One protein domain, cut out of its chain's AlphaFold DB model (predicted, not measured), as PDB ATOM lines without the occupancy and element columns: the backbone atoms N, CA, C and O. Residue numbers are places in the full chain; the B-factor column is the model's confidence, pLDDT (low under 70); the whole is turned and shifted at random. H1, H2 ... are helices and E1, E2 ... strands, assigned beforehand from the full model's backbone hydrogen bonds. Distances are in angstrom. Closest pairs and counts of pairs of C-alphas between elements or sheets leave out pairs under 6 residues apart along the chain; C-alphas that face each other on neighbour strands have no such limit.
ATOM      1  N   HIS A 106     -29.474  22.837  19.402       68.81
ATOM      2  CA  HIS A 106     -28.654  21.657  19.625       68.81
ATOM      3  C   HIS A 106     -28.523  20.862  18.309       68.81
ATOM      4  O   HIS A 106     -29.482  20.837  17.538       68.81
ATOM      5  N   PRO A 107     -27.406  20.161  18.027       72.38
ATOM      6  CA  PRO A 107     -27.238  19.365  16.802       72.38
ATOM      7  C   PRO A 107     -28.351  18.348  16.514       72.38
ATOM      8  O   PRO A 107     -28.509  17.912  15.379       72.38
ATOM      9  N   SER A 108     -29.141  17.984  17.526       69.00
ATOM     10  CA  SER A 108     -30.333  17.155  17.354       69.00
ATOM     11  C   SER A 108     -31.490  17.859  16.630       69.00
ATOM     12  O   SER A 108     -32.433  17.182  16.246       69.00
ATOM     13  N   GLY A 109     -31.452  19.182  16.449       72.12
ATOM     14  CA  GLY A 109     -32.547  19.988  15.895       72.12
ATOM     15  C   GLY A 109     -33.548  20.495  16.939       72.12
ATOM     16  O   GLY A 109     -34.450  21.254  16.583       72.12
ATOM     17  N   LEU A 110     -33.372  20.124  18.214       76.12
ATOM     18  CA  LEU A 110     -34.269  20.498  19.307       76.12
ATOM     19  C   LEU A 110     -33.910  21.875  19.888       76.12
ATOM     20  O   LEU A 110     -32.748  22.148  20.201       76.12
ATOM     21  N   GLN A 111     -34.928  22.711  20.077       76.38
ATOM     22  CA  GLN A 111     -34.877  23.977  20.806       76.38
ATOM     23  C   GLN A 111     -35.749  23.890  22.060       76.38
ATOM     24  O   GLN A 111     -36.834  23.308  22.039       76.38
ATOM     25  N   VAL A 112     -35.275  24.488  23.152       76.00
ATOM     26  CA  VAL A 112     -35.954  24.463  24.451       76.00
ATOM     27  C   VAL A 112     -36.353  25.882  24.838       76.00
ATOM     28  O   VAL A 112     -35.500  26.754  24.993       76.00
ATOM     29  N   PHE A 113     -37.653  26.100  25.018       70.31
ATOM     30  CA  PHE A 113     -38.218  27.316  25.599       70.31
ATOM     31  C   PHE A 113     -38.815  26.986  26.958       70.31
ATOM     32  O   PHE A 113     -39.309  25.878  27.166       70.31
ATOM     33  N   ARG A 114     -38.790  27.945  27.880       74.56
ATOM     34  CA  ARG A 114     -39.219  27.728  29.260       74.56
ATOM     35  C   ARG A 114     -39.925  28.955  29.817       74.56
ATOM     36  O   ARG A 114     -39.501  30.078  29.580       74.56
ATOM     37  N   GLN A 115     -40.933  28.714  30.634       69.38
ATOM     38  CA  GLN A 115     -41.615  29.709  31.440       69.38
ATOM     39  C   GLN A 115     -41.711  29.181  32.870       69.38
ATOM     40  O   GLN A 115     -42.052  28.015  33.089       69.38
ATOM     41  N   TYR A 116     -41.409  30.033  33.847       74.06
ATOM     42  CA  TYR A 116     -41.648  29.719  35.253       74.06
ATOM     43  C   TYR A 116     -42.850  30.490  35.772       74.06
ATOM     44  O   TYR A 116     -43.002  31.680  35.493       74.06
ATOM     45  N   TYR A 117     -43.671  29.830  36.580       72.56
ATOM     46  CA  TYR A 117     -44.792  30.464  37.262       72.56
ATOM     47  C   TYR A 117     -44.300  31.099  38.566       72.56
ATOM     48  O   TYR A 117     -44.405  30.528  39.650       72.56
ATOM     49  N   LEU A 118     -43.713  32.289  38.425       71.56
ATOM     50  CA  LEU A 118     -43.178  33.110  39.510       71.56
ATOM     51  C   LEU A 118     -43.998  34.398  39.653       71.56
ATOM     52  O   LEU A 118     -44.554  34.913  38.686       71.56
ATOM     53  N   PHE A 119     -44.052  34.941  40.865       67.38
ATOM     54  CA  PHE A 119     -44.683  36.224  41.161       67.38
ATOM     55  C   PHE A 119     -43.723  37.372  40.857       67.38
ATOM     56  O   PHE A 119     -42.515  37.238  41.049       67.38
ATOM     57  N   ASP A 120     -44.288  38.503  40.422       63.34
ATOM     58  CA  ASP A 120     -43.662  39.833  40.383       63.34
ATOM     59  C   ASP A 120     -42.152  39.810  40.067       63.34
ATOM     60  O   ASP A 120     -41.322  40.120  40.921       63.34
ATOM     61  N   GLY A 121     -41.780  39.375  38.859       63.78
ATOM     62  CA  GLY A 121     -40.391  39.442  38.385       63.78
ATOM     63  C   GLY A 121     -39.430  38.403  38.976       63.78
ATOM     64  O   GLY A 121     -38.237  38.677  39.075       63.78
ATOM     65  N   GLY A 122     -39.917  37.220  39.365       76.88
ATOM     66  CA  GLY A 122     -39.054  36.083  39.718       76.88
ATOM     67  C   GLY A 122     -39.068  35.691  41.196       76.88
ATOM     68  O   GLY A 122     -38.043  35.273  41.736       76.88
ATOM     69  N   ARG A 123     -40.207  35.839  41.878       84.38
ATOM     70  CA  ARG A 123     -40.388  35.450  43.282       84.38
ATOM     71  C   ARG A 123     -41.239  34.188  43.403       84.38
ATOM     72  O   ARG A 123     -42.294  34.095  42.787       84.38
ATOM     73  N   LEU A 124     -40.813  33.219  44.205       88.62
ATOM     74  CA  LEU A 124     -41.565  31.993  44.466       88.62
ATOM     75  C   LEU A 124     -42.283  32.096  45.825       88.62
ATOM     76  O   LEU A 124     -41.598  32.108  46.852       88.62
ATOM     77  N   PRO A 125     -43.629  32.146  45.867       88.25
ATOM     78  CA  PRO A 125     -44.387  32.072  47.116       88.25
ATOM     79  C   PRO A 125     -44.279  30.680  47.738       88.25
ATOM     80  O   PRO A 125     -44.960  29.743  47.322       88.25
ATOM     81  N   SER A 126     -43.439  30.551  48.766       91.31
ATOM     82  CA  SER A 126     -43.239  29.295  49.504       91.31
ATOM     83  C   SER A 126     -44.562  28.706  50.007       91.31
ATOM     84  O   SER A 126     -44.791  27.506  49.880       91.31
ATOM     85  N   TYR A 127     -45.478  29.557  50.472       91.00
ATOM     86  CA  TYR A 127     -46.804  29.187  50.974       91.00
ATOM     87  C   TYR A 127     -47.783  28.647  49.911       91.00
ATOM     88  O   TYR A 127     -48.841  28.145  50.283       91.00
ATOM     89  N   LEU A 128     -47.463  28.736  48.611       90.81
ATOM     90  CA  LEU A 128     -48.243  28.125  47.520       90.81
ATOM     91  C   LEU A 128     -47.501  26.989  46.816       90.81
ATOM     92  O   LEU A 128     -48.077  26.353  45.934       90.81
ATOM     93  N   ALA A 129     -46.242  26.718  47.168       91.69
ATOM     94  CA  ALA A 129     -45.438  25.730  46.456       91.69
ATOM     95  C   ALA A 129     -46.079  24.331  46.510       91.69
ATOM     96  O   ALA A 129     -46.144  23.641  45.496       91.69
ATOM     97  N   HIS A 130     -46.689  23.949  47.643       91.19
ATOM     98  CA  HIS A 130     -47.417  22.678  47.776       91.19
ATOM     99  C   HIS A 130     -48.669  22.592  46.904       91.19
ATOM    100  O   HIS A 130     -49.270  21.521  46.826       91.19
ATOM    101  N   LEU A 131     -49.120  23.700  46.318       89.31
ATOM    102  CA  LEU A 131     -50.282  23.748  45.444       89.31
ATOM    103  C   LEU A 131     -49.907  23.661  43.974       89.31
ATOM    104  O   LEU A 131     -50.818  23.477  43.183       89.31
ATOM    105  N   MET A 132     -48.635  23.778  43.586       88.25
ATOM    106  CA  MET A 132     -48.232  23.745  42.177       88.25
ATOM    107  C   MET A 132     -48.438  22.357  41.561       88.25
ATOM    108  O   MET A 132     -48.108  21.339  42.169       88.25
ATOM    109  N   GLY A 133     -49.005  22.320  40.353       81.62
ATOM    110  CA  GLY A 133     -49.235  21.084  39.597       81.62
ATOM    111  C   GLY A 133     -50.301  20.140  40.169       81.62
ATOM    112  O   GLY A 133     -50.373  18.987  39.744       81.62
ATOM    113  N   LYS A 134     -51.127  20.592  41.119       83.06
ATOM    114  CA  LYS A 134     -52.205  19.799  41.721       83.06
ATOM    115  C   LYS A 134     -53.452  19.784  40.850       83.06
ATOM    116  O   LYS A 134     -53.934  20.825  40.408       83.06
ATOM    117  N   GLU A 135     -54.009  18.596  40.664       84.69
ATOM    118  CA  GLU A 135     -55.339  18.416  40.088       84.69
ATOM    119  C   GLU A 135     -56.420  18.665  41.144       84.69
ATOM    120  O   GLU A 135     -56.233  18.383  42.330       84.69
ATOM    121  N   TYR A 136     -57.557  19.193  40.708       80.12
ATOM    122  CA  TYR A 136     -58.743  19.376  41.534       80.12
ATOM    123  C   TYR A 136     -60.007  19.094  40.720       80.12
ATOM    124  O   TYR A 136     -60.007  19.193  39.492       80.12
ATOM    125  N   GLU A 137     -61.099  18.756  41.397       78.38
ATOM    126  CA  GLU A 137     -62.400  18.521  40.774       78.38
ATOM    127  C   GLU A 137     -63.469  19.329  41.508       78.38
ATOM    128  O   GLU A 137     -63.573  19.267  42.730       78.38
ATOM    129  N   LYS A 138     -64.262  20.098  40.760       71.69
ATOM    130  CA  LYS A 138     -65.363  20.898  41.296       71.69
ATOM    131  C   LYS A 138     -66.541  20.899  40.337       71.69
ATOM    132  O   LYS A 138     -66.363  21.139  39.148       71.69
ATOM    133  N   ASP A 139     -67.743  20.672  40.860       74.88
ATOM    134  CA  ASP A 139     -68.993  20.662  40.087       74.88
ATOM    135  C   ASP A 139     -68.914  19.735  38.850       74.88
ATOM    136  O   ASP A 139     -69.395  20.066  37.766       74.88
ATOM    137  N   GLY A 140     -68.215  18.599  38.988       76.44
ATOM    138  CA  GLY A 140     -67.952  17.646  37.901       76.44
ATOM    139  C   GLY A 140     -66.918  18.108  36.861       76.44
ATOM    140  O   GLY A 140     -66.706  17.424  35.861       76.44
ATOM    141  N   LYS A 141     -66.266  19.260  37.063       71.12
ATOM    142  CA  LYS A 141     -65.190  19.778  36.207       71.12
ATOM    143  C   LYS A 141     -63.837  19.562  36.865       71.12
ATOM    144  O   LYS A 141     -63.600  20.019  37.982       71.12
ATOM    145  N   ARG A 142     -62.927  18.918  36.139       79.75
ATOM    146  CA  ARG A 142     -61.523  18.793  36.541       79.75
ATOM    147  C   ARG A 142     -60.734  20.026  36.118       79.75
ATOM    148  O   ARG A 142     -60.920  20.540  35.017       79.75
ATOM    149  N   GLY A 143     -59.856  20.482  36.996       76.88
ATOM    150  CA  GLY A 143     -58.895  21.547  36.755       76.88
ATOM    151  C   GLY A 143     -57.530  21.181  37.327       76.88
ATOM    152  O   GLY A 143     -57.369  20.160  37.994       76.88
ATOM    153  N   ARG A 144     -56.530  22.012  37.041       80.12
ATOM    154  CA  ARG A 144     -55.169  21.840  37.548       80.12
ATOM    155  C   ARG A 144     -54.569  23.204  37.847       80.12
ATOM    156  O   ARG A 144     -54.743  24.142  37.068       80.12
ATOM    157  N   THR A 145     -53.882  23.326  38.971       78.50
ATOM    158  CA  THR A 145     -53.074  24.509  39.264       78.50
ATOM    159  C   THR A 145     -51.831  24.537  38.364       78.50
ATOM    160  O   THR A 145     -51.353  23.483  37.933       78.50
ATOM    161  N   PRO A 146     -51.275  25.722  38.059       72.44
ATOM    162  CA  PRO A 146     -50.057  25.806  37.263       72.44
ATOM    163  C   PRO A 146     -48.911  25.016  37.902       72.44
ATOM    164  O   PRO A 146     -48.759  25.013  39.127       72.44
ATOM    165  N   ASP A 147     -48.111  24.342  37.080       84.25
ATOM    166  CA  ASP A 147     -46.838  23.795  37.542       84.25
ATOM    167  C   ASP A 147     -45.813  24.910  37.770       84.25
ATOM    168  O   ASP A 147     -46.003  26.027  37.310       84.25
ATOM    169  N   LEU A 148     -44.694  24.618  38.432       84.44
ATOM    170  CA  LEU A 148     -43.608  25.591  38.574       84.44
ATOM    171  C   LEU A 148     -42.978  25.954  37.222       84.44
ATOM    172  O   LEU A 148     -42.623  27.112  37.000       84.44
ATOM    173  N   CYS A 149     -42.815  24.972  36.331       84.88
ATOM    174  CA  CYS A 149     -42.148  25.143  35.047       84.88
ATOM    175  C   CYS A 149     -42.973  24.555  33.898       84.88
ATOM    176  O   CYS A 149     -43.335  23.378  33.922       84.88
ATOM    177  N   LEU A 150     -43.207  25.374  32.872       80.62
ATOM    178  CA  LEU A 150     -43.702  24.965  31.564       80.62
ATOM    179  C   LEU A 150     -42.568  25.081  30.550       80.62
ATOM    180  O   LEU A 150     -41.932  26.127  30.438       80.62
ATOM    181  N   LEU A 151     -42.339  24.027  29.784       81.88
ATOM    182  CA  LEU A 151     -41.403  24.006  28.676       81.88
ATOM    183  C   LEU A 151     -42.135  23.803  27.363       81.88
ATOM    184  O   LEU A 151     -43.038  22.973  27.282       81.88
ATOM    185  N   LEU A 152     -41.665  24.482  26.323       76.25
ATOM    186  CA  LEU A 152     -41.996  24.166  24.940       76.25
ATOM    187  C   LEU A 152     -40.743  23.606  24.270       76.25
ATOM    188  O   LEU A 152     -39.718  24.280  24.152       76.25
ATOM    189  N   LEU A 153     -40.824  22.347  23.863       82.06
ATOM    190  CA  LEU A 153     -39.778  21.623  23.159       82.06
ATOM    191  C   LEU A 153     -40.087  21.690  21.665       82.06
ATOM    192  O   LEU A 153     -40.979  20.990  21.194       82.06
ATOM    193  N   ASN A 154     -39.383  22.550  20.934       76.31
ATOM    194  CA  ASN A 154     -39.601  22.769  19.507       76.31
ATOM    195  C   ASN A 154     -38.585  21.962  18.692       76.31
ATOM    196  O   ASN A 154     -37.381  22.199  18.782       76.31
ATOM    197  N   HIS A 155     -39.074  21.029  17.878       82.19
ATOM    198  CA  HIS A 155     -38.274  20.145  17.029       82.19
ATOM    199  C   HIS A 155     -38.489  20.414  15.533       82.19
ATOM    200  O   HIS A 155     -38.365  19.528  14.686       82.19
ATOM    201  N   SER A 156     -38.792  21.667  15.183       70.44
ATOM    202  CA  SER A 156     -39.015  22.120  13.800       70.44
ATOM    203  C   SER A 156     -37.819  21.924  12.860       70.44
ATOM    204  O   SER A 156     -37.997  21.884  11.644       70.44
ATOM    205  N   LYS A 157     -36.598  21.788  13.395       71.50
ATOM    206  CA  LYS A 157     -35.371  21.511  12.624       71.50
ATOM    207  C   LYS A 157     -34.965  20.033  12.639       71.50
ATOM    208  O   LYS A 157     -33.937  19.683  12.062       71.50
ATOM    209  N   GLY A 158     -35.732  19.183  13.317       75.00
ATOM    210  CA  GLY A 158     -35.492  17.750  13.394       75.00
ATOM    211  C   GLY A 158     -35.870  17.016  12.112       75.00
ATOM    212  O   GLY A 158     -36.790  17.413  11.405       75.00
ATOM    213  N   THR A 159     -35.184  15.909  11.835       84.88
ATOM    214  CA  THR A 159     -35.475  15.020  10.692       84.88
ATOM    215  C   THR A 159     -36.095  13.682  11.106       84.88
ATOM    216  O   THR A 159     -36.620  12.961  10.265       84.88
ATOM    217  N   ALA A 160     -36.066  13.357  12.401       90.56
ATOM    218  CA  ALA A 160     -36.702  12.188  13.005       90.56
ATOM    219  C   ALA A 160     -37.195  12.536  14.424       90.56
ATOM    220  O   ALA A 160     -36.652  13.470  15.020       90.56
ATOM    221  N   PRO A 161     -38.187  11.817  14.984       93.56
ATOM    222  CA  PRO A 161     -38.646  12.048  16.352       93.56
ATOM    223  C   PRO A 161     -37.509  11.964  17.374       93.56
ATOM    224  O   PRO A 161     -36.610  11.132  17.249       93.56
ATOM    225  N   ILE A 162     -37.572  12.802  18.408       93.12
ATOM    226  CA  ILE A 162     -36.615  12.797  19.515       93.12
ATOM    227  C   ILE A 162     -37.334  12.563  20.837       93.12
ATOM    228  O   ILE A 162     -38.344  13.198  21.127       93.12
ATOM    229  N   THR A 163     -36.792  11.664  21.654       96.12
ATOM    230  CA  THR A 163     -37.242  11.452  23.031       96.12
ATOM    231  C   THR A 163     -36.235  12.080  23.977       96.12
ATOM    232  O   THR A 163     -35.055  11.740  23.929       96.12
ATOM    233  N   VAL A 164     -36.701  12.984  24.833       95.56
ATOM    234  CA  VAL A 164     -35.870  13.681  25.816       95.56
ATOM    235  C   VAL A 164     -36.397  13.494  27.227       95.56
ATOM    236  O   VAL A 164     -37.604  13.365  27.442       95.56
ATOM    237  N   ARG A 165     -35.487  13.516  28.198       96.75
ATOM    238  CA  ARG A 165     -35.801  13.552  29.625       96.75
ATOM    239  C   ARG A 165     -35.628  14.977  30.137       96.75
ATOM    240  O   ARG A 165     -34.529  15.520  30.092       96.75
ATOM    241  N   VAL A 166     -36.711  15.572  30.622       95.56
ATOM    242  CA  VAL A 166     -36.737  16.913  31.212       95.56
ATOM    243  C   VAL A 166     -36.693  16.782  32.728       95.56
ATOM    244  O   VAL A 166     -37.521  16.078  33.300       95.56
ATOM    245  N   GLU A 167     -35.755  17.464  33.376       95.38
ATOM    246  CA  GLU A 167     -35.583  17.492  34.827       95.38
ATOM    247  C   GLU A 167     -35.636  18.928  35.350       95.38
ATOM    248  O   GLU A 167     -34.938  19.802  34.836       95.38
ATOM    249  N   VAL A 168     -36.428  19.164  36.396       93.75
ATOM    250  CA  VAL A 168     -36.508  20.453  37.094       93.75
ATOM    251  C   VAL A 168     -36.271  20.248  38.586       93.75
ATOM    252  O   VAL A 168     -36.852  19.359  39.207       93.75
ATOM    253  N   GLU A 169     -35.427  21.097  39.167       92.88
ATOM    254  CA  GLU A 169     -35.071  21.087  40.587       92.88
ATOM    255  C   GLU A 169     -35.164  22.491  41.175       92.88
ATOM    256  O   GLU A 169     -34.585  23.423  40.616       92.88
ATOM    257  N   LEU A 170     -35.795  22.637  42.343       93.44
ATOM    258  CA  LEU A 170     -35.566  23.806  43.189       93.44
ATOM    259  C   LEU A 170     -34.361  23.525  44.095       93.44
ATOM    260  O   LEU A 170     -34.467  22.757  45.052       93.44
ATOM    261  N   VAL A 171     -33.216  24.130  43.777       92.81
ATOM    262  CA  VAL A 171     -31.917  23.786  44.372       92.81
ATOM    263  C   VAL A 171     -31.962  23.937  45.893       92.81
ATOM    264  O   VAL A 171     -32.191  25.029  46.411       92.81
ATOM    265  N   GLY A 172     -31.723  22.832  46.604       91.75
ATOM    266  CA  GLY A 172     -31.691  22.783  48.071       91.75
ATOM    267  C   GLY A 172     -33.059  22.767  48.764       91.75
ATOM    268  O   GLY A 172     -33.100  22.704  49.989       91.75
ATOM    269  N   TYR A 173     -34.163  22.801  48.011       92.50
ATOM    270  CA  TYR A 173     -35.522  22.898  48.558       92.50
ATOM    271  C   TYR A 173     -36.501  21.875  47.978       92.50
ATOM    272  O   TYR A 173     -37.709  22.027  48.159       92.50
ATOM    273  N   GLY A 174     -36.025  20.820  47.323       86.12
ATOM    274  CA  GLY A 174     -36.887  19.757  46.820       86.12
ATOM    275  C   GLY A 174     -36.140  18.649  46.094       86.12
ATOM    276  O   GLY A 174     -34.939  18.742  45.848       86.12
ATOM    277  N   GLU A 175     -36.878  17.602  45.745       89.06
ATOM    278  CA  GLU A 175     -36.403  16.546  44.860       89.06
ATOM    279  C   GLU A 175     -36.591  16.946  43.395       89.06
ATOM    280  O   GLU A 175     -37.504  17.700  43.036       89.06
ATOM    281  N   ARG A 176     -35.725  16.413  42.529       91.44
ATOM    282  CA  ARG A 176     -35.836  16.593  41.081       91.44
ATOM    283  C   ARG A 176     -37.121  15.957  40.566       91.44
ATOM    284  O   ARG A 176     -37.303  14.748  40.681       91.44
ATOM    285  N   ALA A 177     -37.967  16.754  39.921       92.50
ATOM    286  CA  ALA A 177     -39.016  16.218  39.065       92.50
ATOM    287  C   ALA A 177     -38.421  15.862  37.707       92.50
ATOM    288  O   ALA A 177     -37.640  16.635  37.156       92.50
ATOM    289  N   SER A 178     -38.811  14.712  37.163       94.31
ATOM    290  CA  SER A 178     -38.365  14.241  35.855       94.31
ATOM    291  C   SER A 178     -39.555  13.790  35.019       94.31
ATOM    292  O   SER A 178     -40.473  13.145  35.530       94.31
ATOM    293  N   ARG A 179     -39.552  14.126  33.729       94.88
ATOM    294  CA  ARG A 179     -40.566  13.687  32.772       94.88
ATOM    295  C   ARG A 179     -39.941  13.449  31.406       94.88
ATOM    296  O   ARG A 179     -39.223  14.299  30.886       94.88
ATOM    297  N   THR A 180     -40.259  12.310  30.808       95.75
ATOM    298  CA  THR A 180     -39.875  12.007  29.427       95.75
ATOM    299  C   THR A 180     -40.927  12.545  28.462       95.75
ATOM    300  O   THR A 180     -42.126  12.404  28.709       95.75
ATOM    301  N   ALA A 181     -40.481  13.147  27.362       94.50
ATOM    302  CA  ALA A 181     -41.334  13.620  26.280       94.50
ATOM    303  C   ALA A 181     -40.740  13.230  24.926       94.50
ATOM    304  O   ALA A 181     -39.534  13.350  24.712       94.50
ATOM    305  N   THR A 182     -41.597  12.785  24.012       95.75
ATOM    306  CA  THR A 182     -41.235  12.532  22.617       95.75
ATOM    307  C   THR A 182     -41.811  13.646  21.755       95.75
ATOM    308  O   THR A 182     -42.999  13.943  21.857       95.75
ATOM    309  N   VAL A 183     -40.971  14.257  20.923       90.75
ATOM    310  CA  VAL A 183     -41.350  15.326  19.992       90.75
ATOM    311  C   VAL A 183     -41.118  14.824  18.575       90.75
ATOM    312  O   VAL A 183     -40.002  14.413  18.242       90.75
ATOM    313  N   ALA A 184     -42.159  14.814  17.743       91.06
ATOM    314  CA  ALA A 184     -42.009  14.441  16.344       91.06
ATOM    315  C   ALA A 184     -41.217  15.511  15.573       91.06
ATOM    316  O   ALA A 184     -41.137  16.673  15.977       91.06
ATOM    317  N   ALA A 185     -40.598  15.112  14.461       85.56
ATOM    318  CA  ALA A 185     -39.926  16.049  13.565       85.56
ATOM    319  C   ALA A 185     -40.930  17.076  13.023       85.56
ATOM    320  O   ALA A 185     -42.002  16.693  12.560       85.56
ATOM    321  N   GLY A 186     -40.590  18.366  13.077       73.25
ATOM    322  CA  GLY A 186     -41.489  19.437  12.634       73.25
ATOM    323  C   GLY A 186     -42.461  19.949  13.704       73.25
ATOM    324  O   GLY A 186     -43.111  20.964  13.476       73.25
ATOM    325  N   GLU A 187     -42.553  19.298  14.867       77.06
ATOM    326  CA  GLU A 187     -43.564  19.610  15.883       77.06
ATOM    327  C   GLU A 187     -43.003  20.339  17.111       77.06
ATOM    328  O   GLU A 187     -41.793  20.460  17.315       77.06
ATOM    329  N   THR A 188     -43.916  20.822  17.957       74.88
ATOM    330  CA  THR A 188     -43.617  21.356  19.288       74.88
ATOM    331  C   THR A 188     -44.421  20.602  20.339       74.88
ATOM    332  O   THR A 188     -45.627  20.425  20.187       74.88
ATOM    333  N   ALA A 189     -43.769  20.193  21.428       80.31
ATOM    334  CA  ALA A 189     -44.422  19.557  22.569       80.31
ATOM    335  C   ALA A 189     -44.327  20.436  23.819       80.31
ATOM    336  O   ALA A 189     -43.276  21.006  24.106       80.31
ATOM    337  N   ALA A 190     -45.408  20.499  24.597       78.62
ATOM    338  CA  ALA A 190     -45.419  21.164  25.894       78.62
ATOM    339  C   ALA A 190     -45.141  20.163  27.026       78.62
ATOM    340  O   ALA A 190     -45.794  19.121  27.124       78.62
ATOM    341  N   VAL A 191     -44.199  20.488  27.912       86.75
ATOM    342  CA  VAL A 191     -43.873  19.697  29.103       86.75
ATOM    343  C   VAL A 191     -44.011  20.579  30.330       86.75
ATOM    344  O   VAL A 191     -43.288  21.550  30.488       86.75
ATOM    345  N   SER A 192     -44.939  20.225  31.208       86.62
ATOM    346  CA  SER A 192     -45.189  20.933  32.463       86.62
ATOM    347  C   SER A 192     -44.759  20.052  33.634       86.62
ATOM    348  O   SER A 192     -45.076  18.852  33.631       86.62
ATOM    349  N   LEU A 193     -44.002  20.611  34.583       89.81
ATOM    350  CA  LEU A 193     -43.500  19.896  35.756       89.81
ATOM    351  C   LEU A 193     -43.242  20.804  36.965       89.81
ATOM    352  O   LEU A 193     -42.755  21.931  36.845       89.81
ATOM    353  N   SER A 194     -43.519  20.252  38.144       88.19
ATOM    354  CA  SER A 194     -43.217  20.845  39.446       88.19
ATOM    355  C   SER A 194     -42.347  19.883  40.251       88.19
ATOM    356  O   SER A 194     -42.687  18.700  40.312       88.19
ATOM    357  N   PRO A 195     -41.246  20.344  40.869       87.50
ATOM    358  CA  PRO A 195     -40.479  19.526  41.799       87.50
ATOM    359  C   PRO A 195     -41.309  19.210  43.046       87.50
ATOM    360  O   PRO A 195     -42.233  19.943  43.404       87.50
ATOM    361  N   VAL A 196     -40.949  18.130  43.739       86.19
ATOM    362  CA  VAL A 196     -41.498  17.858  45.070       86.19
ATOM    363  C   VAL A 196     -40.739  18.724  46.063       86.19
ATOM    364  O   VAL A 196     -39.543  18.535  46.271       86.19
ATOM    365  N   PHE A 197     -41.418  19.696  46.661       91.25
ATOM    366  CA  PHE A 197     -40.785  20.639  47.578       91.25
ATOM    367  C   PHE A 197     -40.570  20.034  48.970       91.25
ATOM    368  O   PHE A 197     -41.451  19.386  49.536       91.25
ATOM    369  N   SER A 198     -39.399  20.295  49.543       91.81
ATOM    370  CA  SER A 198     -39.043  19.909  50.907       91.81
ATOM    371  C   SER A 198     -39.771  20.774  51.949       91.81
ATOM    372  O   SER A 198     -40.017  21.956  51.691       91.81
ATOM    373  N   PRO A 199     -40.029  20.251  53.166       90.62
ATOM    374  CA  PRO A 199     -40.625  21.032  54.250       90.62
ATOM    375  C   PRO A 199     -39.872  22.327  54.590       90.62
ATOM    376  O   PRO A 199     -40.495  23.331  54.916       90.62
ATOM    377  N   ALA A 200     -38.545  22.340  54.418       92.62
ATOM    378  CA  ALA A 200     -37.698  23.501  54.690       92.62
ATOM    379  C   ALA A 200     -38.070  24.748  53.866       92.62
ATOM    380  O   ALA A 200     -37.739  25.864  54.269       92.62
ATOM    381  N   LEU A 201     -38.754  24.581  52.727       94.25
ATOM    382  CA  LEU A 201     -39.271  25.702  51.942       94.25
ATOM    383  C   LEU A 201     -40.395  26.439  52.685       94.25
ATOM    384  O   LEU A 201     -40.448  27.665  52.650       94.25
ATOM    385  N   TYR A 202     -41.270  25.707  53.379       92.38
ATOM    386  CA  TYR A 202     -42.414  26.271  54.106       92.38
ATOM    387  C   TYR A 202     -42.015  26.920  55.438       92.38
ATOM    388  O   TYR A 202     -42.796  27.685  56.003       92.38
ATOM    389  N   ASP A 203     -40.794  26.660  55.912       91.38
ATOM    390  CA  ASP A 203     -40.256  27.165  57.180       91.38
ATOM    391  C   ASP A 203     -39.355  28.404  57.023       91.38
ATOM    392  O   ASP A 203     -38.797  28.896  58.007       91.38
ATOM    393  N   LEU A 204     -39.208  28.944  55.808       92.81
ATOM    394  CA  LEU A 204     -38.367  30.113  55.538       92.81
ATOM    395  C   LEU A 204     -38.788  31.338  56.364       92.81
ATOM    396  O   LEU A 204     -39.779  31.985  56.062       92.81
ATOM    397  N   ALA A 205     -38.015  31.715  57.384       90.12
ATOM    398  CA  ALA A 205     -38.341  32.886  58.205       90.12
ATOM    399  C   ALA A 205     -38.264  34.218  57.430       90.12
ATOM    400  O   ALA A 205     -39.043  35.130  57.691       90.12
ATOM    401  N   GLU A 206     -37.346  34.320  56.471       89.38
ATOM    402  CA  GLU A 206     -37.098  35.515  55.660       89.38
ATOM    403  C   GLU A 206     -36.922  35.141  54.191       89.38
ATOM    404  O   GLU A 206     -36.652  33.977  53.870       89.38
ATOM    405  N   GLN A 207     -37.023  36.141  53.310       90.94
ATOM    406  CA  GLN A 207     -36.712  35.965  51.893       90.94
ATOM    407  C   GLN A 207     -35.275  35.489  51.712       90.94
ATOM    408  O   GLN A 207     -34.348  35.980  52.363       90.94
ATOM    409  N   LYS A 208     -35.077  34.547  50.792       91.62
ATOM    410  CA  LYS A 208     -33.748  34.028  50.461       91.62
ATOM    411  C   LYS A 208     -33.548  33.940  48.954       91.62
ATOM    412  O   LYS A 208     -34.499  33.643  48.232       91.62
ATOM    413  N   PRO A 209     -32.316  34.132  48.456       91.31
ATOM    414  CA  PRO A 209     -31.983  33.740  47.098       91.31
ATOM    415  C   PRO A 209     -32.264  32.248  46.899       91.31
ATOM    416  O   PRO A 209     -31.855  31.417  47.709       91.31
ATOM    417  N   GLY A 210     -32.950  31.923  45.813       91.12
ATOM    418  CA  GLY A 210     -33.181  30.564  45.349       91.12
ATOM    419  C   GLY A 210     -32.725  30.406  43.910       91.12
ATOM    420  O   GLY A 210     -32.453  31.381  43.204       91.12
ATOM    421  N   ALA A 211     -32.653  29.160  43.461       90.69
ATOM    422  CA  ALA A 211     -32.394  28.866  42.067       90.69
ATOM    423  C   ALA A 211     -33.195  27.648  41.623       90.69
ATOM    424  O   ALA A 211     -33.295  26.664  42.358       90.69
ATOM    425  N   ILE A 212     -33.727  27.715  40.407       90.25
ATOM    426  CA  ILE A 212     -34.305  26.561  39.729       90.25
ATOM    427  C   ILE A 212     -33.335  26.095  38.656       90.25
ATOM    428  O   ILE A 212     -32.838  26.895  37.860       90.25
ATOM    429  N   ARG A 213     -33.025  24.803  38.666       91.38
ATOM    430  CA  ARG A 213     -32.201  24.167  37.644       91.38
ATOM    431  C   ARG A 213     -33.107  23.406  36.697       91.38
ATOM    432  O   ARG A 213     -33.914  22.596  37.146       91.38
ATOM    433  N   LEU A 214     -32.946  23.665  35.406       92.19
ATOM    434  CA  LEU A 214     -33.593  22.927  34.334       92.19
ATOM    435  C   LEU A 214     -32.525  22.176  33.541       92.19
ATOM    436  O   LEU A 214     -31.531  22.771  33.126       92.19
ATOM    437  N   ARG A 215     -32.755  20.888  33.293       93.12
ATOM    438  CA  ARG A 215     -31.890  20.034  32.477       93.12
ATOM    439  C   ARG A 215     -32.739  19.223  31.502       93.12
ATOM    440  O   ARG A 215     -33.722  18.610  31.897       93.12
ATOM    441  N   VAL A 216     -32.370  19.224  30.227       93.81
ATOM    442  CA  VAL A 216     -32.980  18.411  29.170       93.81
ATOM    443  C   VAL A 216     -31.907  17.488  28.622       93.81
ATOM    444  O   VAL A 216     -30.890  17.941  28.099       93.81
ATOM    445  N   GLU A 217     -32.125  16.189  28.763       94.56
ATOM    446  CA  GLU A 217     -31.205  15.138  28.348       94.56
ATOM    447  C   GLU A 217     -31.759  14.416  27.117       94.56
ATOM    448  O   GLU A 217     -32.947  14.091  27.055       94.56
ATOM    449  N   GLY A 218     -30.904  14.200  26.123       91.56
ATOM    450  CA  GLY A 218     -31.221  13.450  24.919       91.56
ATOM    451  C   GLY A 218     -31.286  11.940  25.151       91.56
ATOM    452  O   GLY A 218     -30.948  11.449  26.230       91.56
ATOM    453  N   PRO A 219     -31.674  11.172  24.121       89.56
ATOM    454  CA  PRO A 219     -31.797   9.719  24.223       89.56
ATOM    455  C   PRO A 219     -30.446   9.011  24.418       89.56
ATOM    456  O   PRO A 219     -30.414   7.882  24.894       89.56
ATOM    457  N   ASP A 220     -29.331   9.664  24.073       88.88
ATOM    458  CA  ASP A 220     -27.964   9.171  24.284       88.88
ATOM    459  C   ASP A 220     -27.403   9.511  25.678       88.88
ATOM    460  O   ASP A 220     -26.221   9.288  25.944       88.88
ATOM    461  N   GLY A 221     -28.233  10.072  26.563       86.31
ATOM    462  CA  GLY A 221     -27.845  10.491  27.907       86.31
ATOM    463  C   GLY A 221     -27.072  11.812  27.957       86.31
ATOM    464  O   GLY A 221     -26.672  12.256  29.037       86.31
ATOM    465  N   LYS A 222     -26.841  12.473  26.813       87.44
ATOM    466  CA  LYS A 222     -26.141  13.762  26.779       87.44
ATOM    467  C   LYS A 222     -27.087  14.915  27.055       87.44
ATOM    468  O   LYS A 222     -28.255  14.908  26.677       87.44
ATOM    469  N   VAL A 223     -26.556  15.946  27.698       88.44
ATOM    470  CA  VAL A 223     -27.299  17.171  27.990       88.44
ATOM    471  C   VAL A 223     -27.488  17.969  26.703       88.44
ATOM    472  O   VAL A 223     -26.515  18.397  26.090       88.44
ATOM    473  N   ILE A 224     -28.748  18.167  26.320       87.44
ATOM    474  CA  ILE A 224     -29.168  19.014  25.198       87.44
ATOM    475  C   ILE A 224     -29.292  20.469  25.653       87.44
ATOM    476  O   ILE A 224     -28.872  21.379  24.944       87.44
ATOM    477  N   HIS A 225     -29.874  20.682  26.837       83.31
ATOM    478  CA  HIS A 225     -30.062  21.999  27.440       83.31
ATOM    479  C   HIS A 225     -29.839  21.907  28.941       83.31
ATOM    480  O   HIS A 225     -30.357  21.001  29.590       83.31
ATOM    481  N   GLU A 226     -29.102  22.851  29.506       88.56
ATOM    482  CA  GLU A 226     -29.012  23.015  30.950       88.56
ATOM    483  C   GLU A 226     -28.940  24.494  31.286       88.56
ATOM    484  O   GLU A 226     -28.188  25.267  30.689       88.56
ATOM    485  N   GLU A 227     -29.738  24.889  32.263       83.69
ATOM    486  CA  GLU A 227     -29.754  26.249  32.753       83.69
ATOM    487  C   GLU A 227     -30.064  26.291  34.241       83.69
ATOM    488  O   GLU A 227     -30.623  25.373  34.843       83.69
ATOM    489  N   THR A 228     -29.679  27.400  34.856       84.88
ATOM    490  CA  THR A 228     -30.043  27.719  36.226       84.88
ATOM    491  C   THR A 228     -30.549  29.148  36.246       84.88
ATOM    492  O   THR A 228     -29.820  30.068  35.874       84.88
ATOM    493  N   GLU A 229     -31.796  29.322  36.667       81.62
ATOM    494  CA  GLU A 229     -32.423  30.627  36.836       81.62
ATOM    495  C   GLU A 229     -32.428  31.003  38.309       81.62
ATOM    496  O   GLU A 229     -32.769  30.189  39.170       81.62
ATOM    497  N   ARG A 230     -32.047  32.246  38.599       85.44
ATOM    498  CA  ARG A 230     -32.098  32.785  39.957       85.44
ATOM    499  C   ARG A 230     -33.490  33.327  40.241       85.44
ATOM    500  O   ARG A 230     -34.115  33.929  39.380       85.44
ATOM    501  N   MET A 231     -33.942  33.151  41.472       84.75
ATOM    502  CA  MET A 231     -35.221  33.659  41.951       84.75
ATOM    503  C   MET A 231     -35.107  34.105  43.405       84.75
ATOM    504  O   MET A 231     -34.115  33.825  44.081       84.75
ATOM    505  N   THR A 232     -36.139  34.773  43.903       88.69
ATOM    506  CA  THR A 232     -36.292  35.030  45.340       88.69
ATOM    507  C   THR A 232     -37.313  34.061  45.912       88.69
ATOM    508  O   THR A 232     -38.450  34.022  45.453       88.69
ATOM    509  N   LEU A 233     -36.932  33.280  46.915       92.12
ATOM    510  CA  LEU A 233     -37.868  32.482  47.698       92.12
ATOM    511  C   LEU A 233     -38.493  33.391  48.742       92.12
ATOM    512  O   LEU A 233     -37.768  34.015  49.520       92.12
ATOM    513  N   LEU A 234     -39.818  33.482  48.742       91.12
ATOM    514  CA  LEU A 234     -40.525  34.296  49.716       91.12
ATOM    515  C   LEU A 234     -40.472  33.655  51.096       91.12
ATOM    516  O   LEU A 234     -40.617  32.435  51.241       91.12
ATOM    517  N   GLY A 235     -40.295  34.512  52.100       92.12
ATOM    518  CA  GLY A 235     -40.471  34.132  53.479       92.12
ATOM    519  C   GLY A 235     -41.882  33.609  53.681       92.12
ATOM    520  O   GLY A 235     -42.842  33.964  52.998       92.12
ATOM    521  N   ARG A 236     -42.002  32.731  54.651       92.12
ATOM    522  CA  ARG A 236     -43.198  31.966  54.931       92.12
ATOM    523  C   ARG A 236     -44.391  32.858  55.298       92.12
ATOM    524  O   ARG A 236     -45.525  32.451  55.113       92.12
TER     525      ARG A 236
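AT A GLANCE: This is residues 106 to 236 of the 435 residues of the protein "Amidohydrolase family protein" of Planctomycetaceae bacterium (UniProt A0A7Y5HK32). Two antiparallel sheets lie face to face as a well-formed sandwich, E6 E5 E8 E9 against E1 E4 E7, their strands running nearly along each other. A narrow hairpin, E2 and E3, makes an arm at the sandwich's side, its residues 137 to 142 sticking out free, and two four-residue helices, H1 and H2, sit together near one end of the sandwich. The printed part has 131 residues, with two named helices and nine named strands in the order E1 H1 E2 E3 E4 E5 E6 E7 H2 E8 E9, and the class is mostly strand. It is compact, with a radius of gyration of the C-alphas of 16.0 A, and spans 50 by 40 by 24 A.

IN THESE COORDINATES: Find C-alpha 111 at (-34.877, 23.977, 20.806); from there E1 runs 17.0 A to residue 116. H1 is residues 126 to 129, and E2, residues 135 to 138, goes out to C-alpha 138 at (-65.363, 20.898, 41.296). E3 is residues 141 to 144, and E4, residues 149 to 154, runs 15.9 A. Next come E5, residues 162 to 170, 26.1 A; E6, residues 177 to 183, 19.2 A; and E7, residues 188 to 193, 16.5 A. After H2, residues 199 to 202, E8 covers residues 208 to 217 in 29.2 A, and E9, residues 223 to 233, runs 27.1 A to C-alpha 233 at (-37.868, 32.482, 47.698).

HOW THE PARTS SIT: Look first at the twisted sheet E6 E5 E8 E9, where N 166 and O 179 are 2.8 A apart between E5 and E6, a hairpin. Between the neighbour strands E5 and E8, N 167 and O 215 are 2.8 A apart, and in the hairpin E8 and E9, N 212 and O 229 are 2.9 A apart, each pair within hydrogen-bond range. In the facing sheet, N 113 and O 152 of E1 and E4 are 2.9 A apart, and N 151 and O 191 of E4 and E7 are 2.7 A apart. The sheets' best planes are 6 degrees apart, and the facing parts 9.2 A centre to centre. The closest C-alphas of E6 and E7, Val 183 and Ala 189, are 5.8 A apart. In the hairpin E2 and E3, N 136 and O 143 are 2.9 A apart. H1 and H2 only just touch, with 3 pairs of C-alphas within 8 A, Ser 126 and Tyr 202 closest at 5.6 A. Both helices are too short for an O i to N i+4 pair; each has 1 O i to N i+3 pair, within range.

THE WHOLE: The C-alphas farthest apart, those of Thr 159 and Ala 205, are 50.8 A apart. The printed part has no cut, and no link is long. The mean pLDDT of the printed part is 85.1; residues 106, 108, 115 and 119 to 121 are under 70.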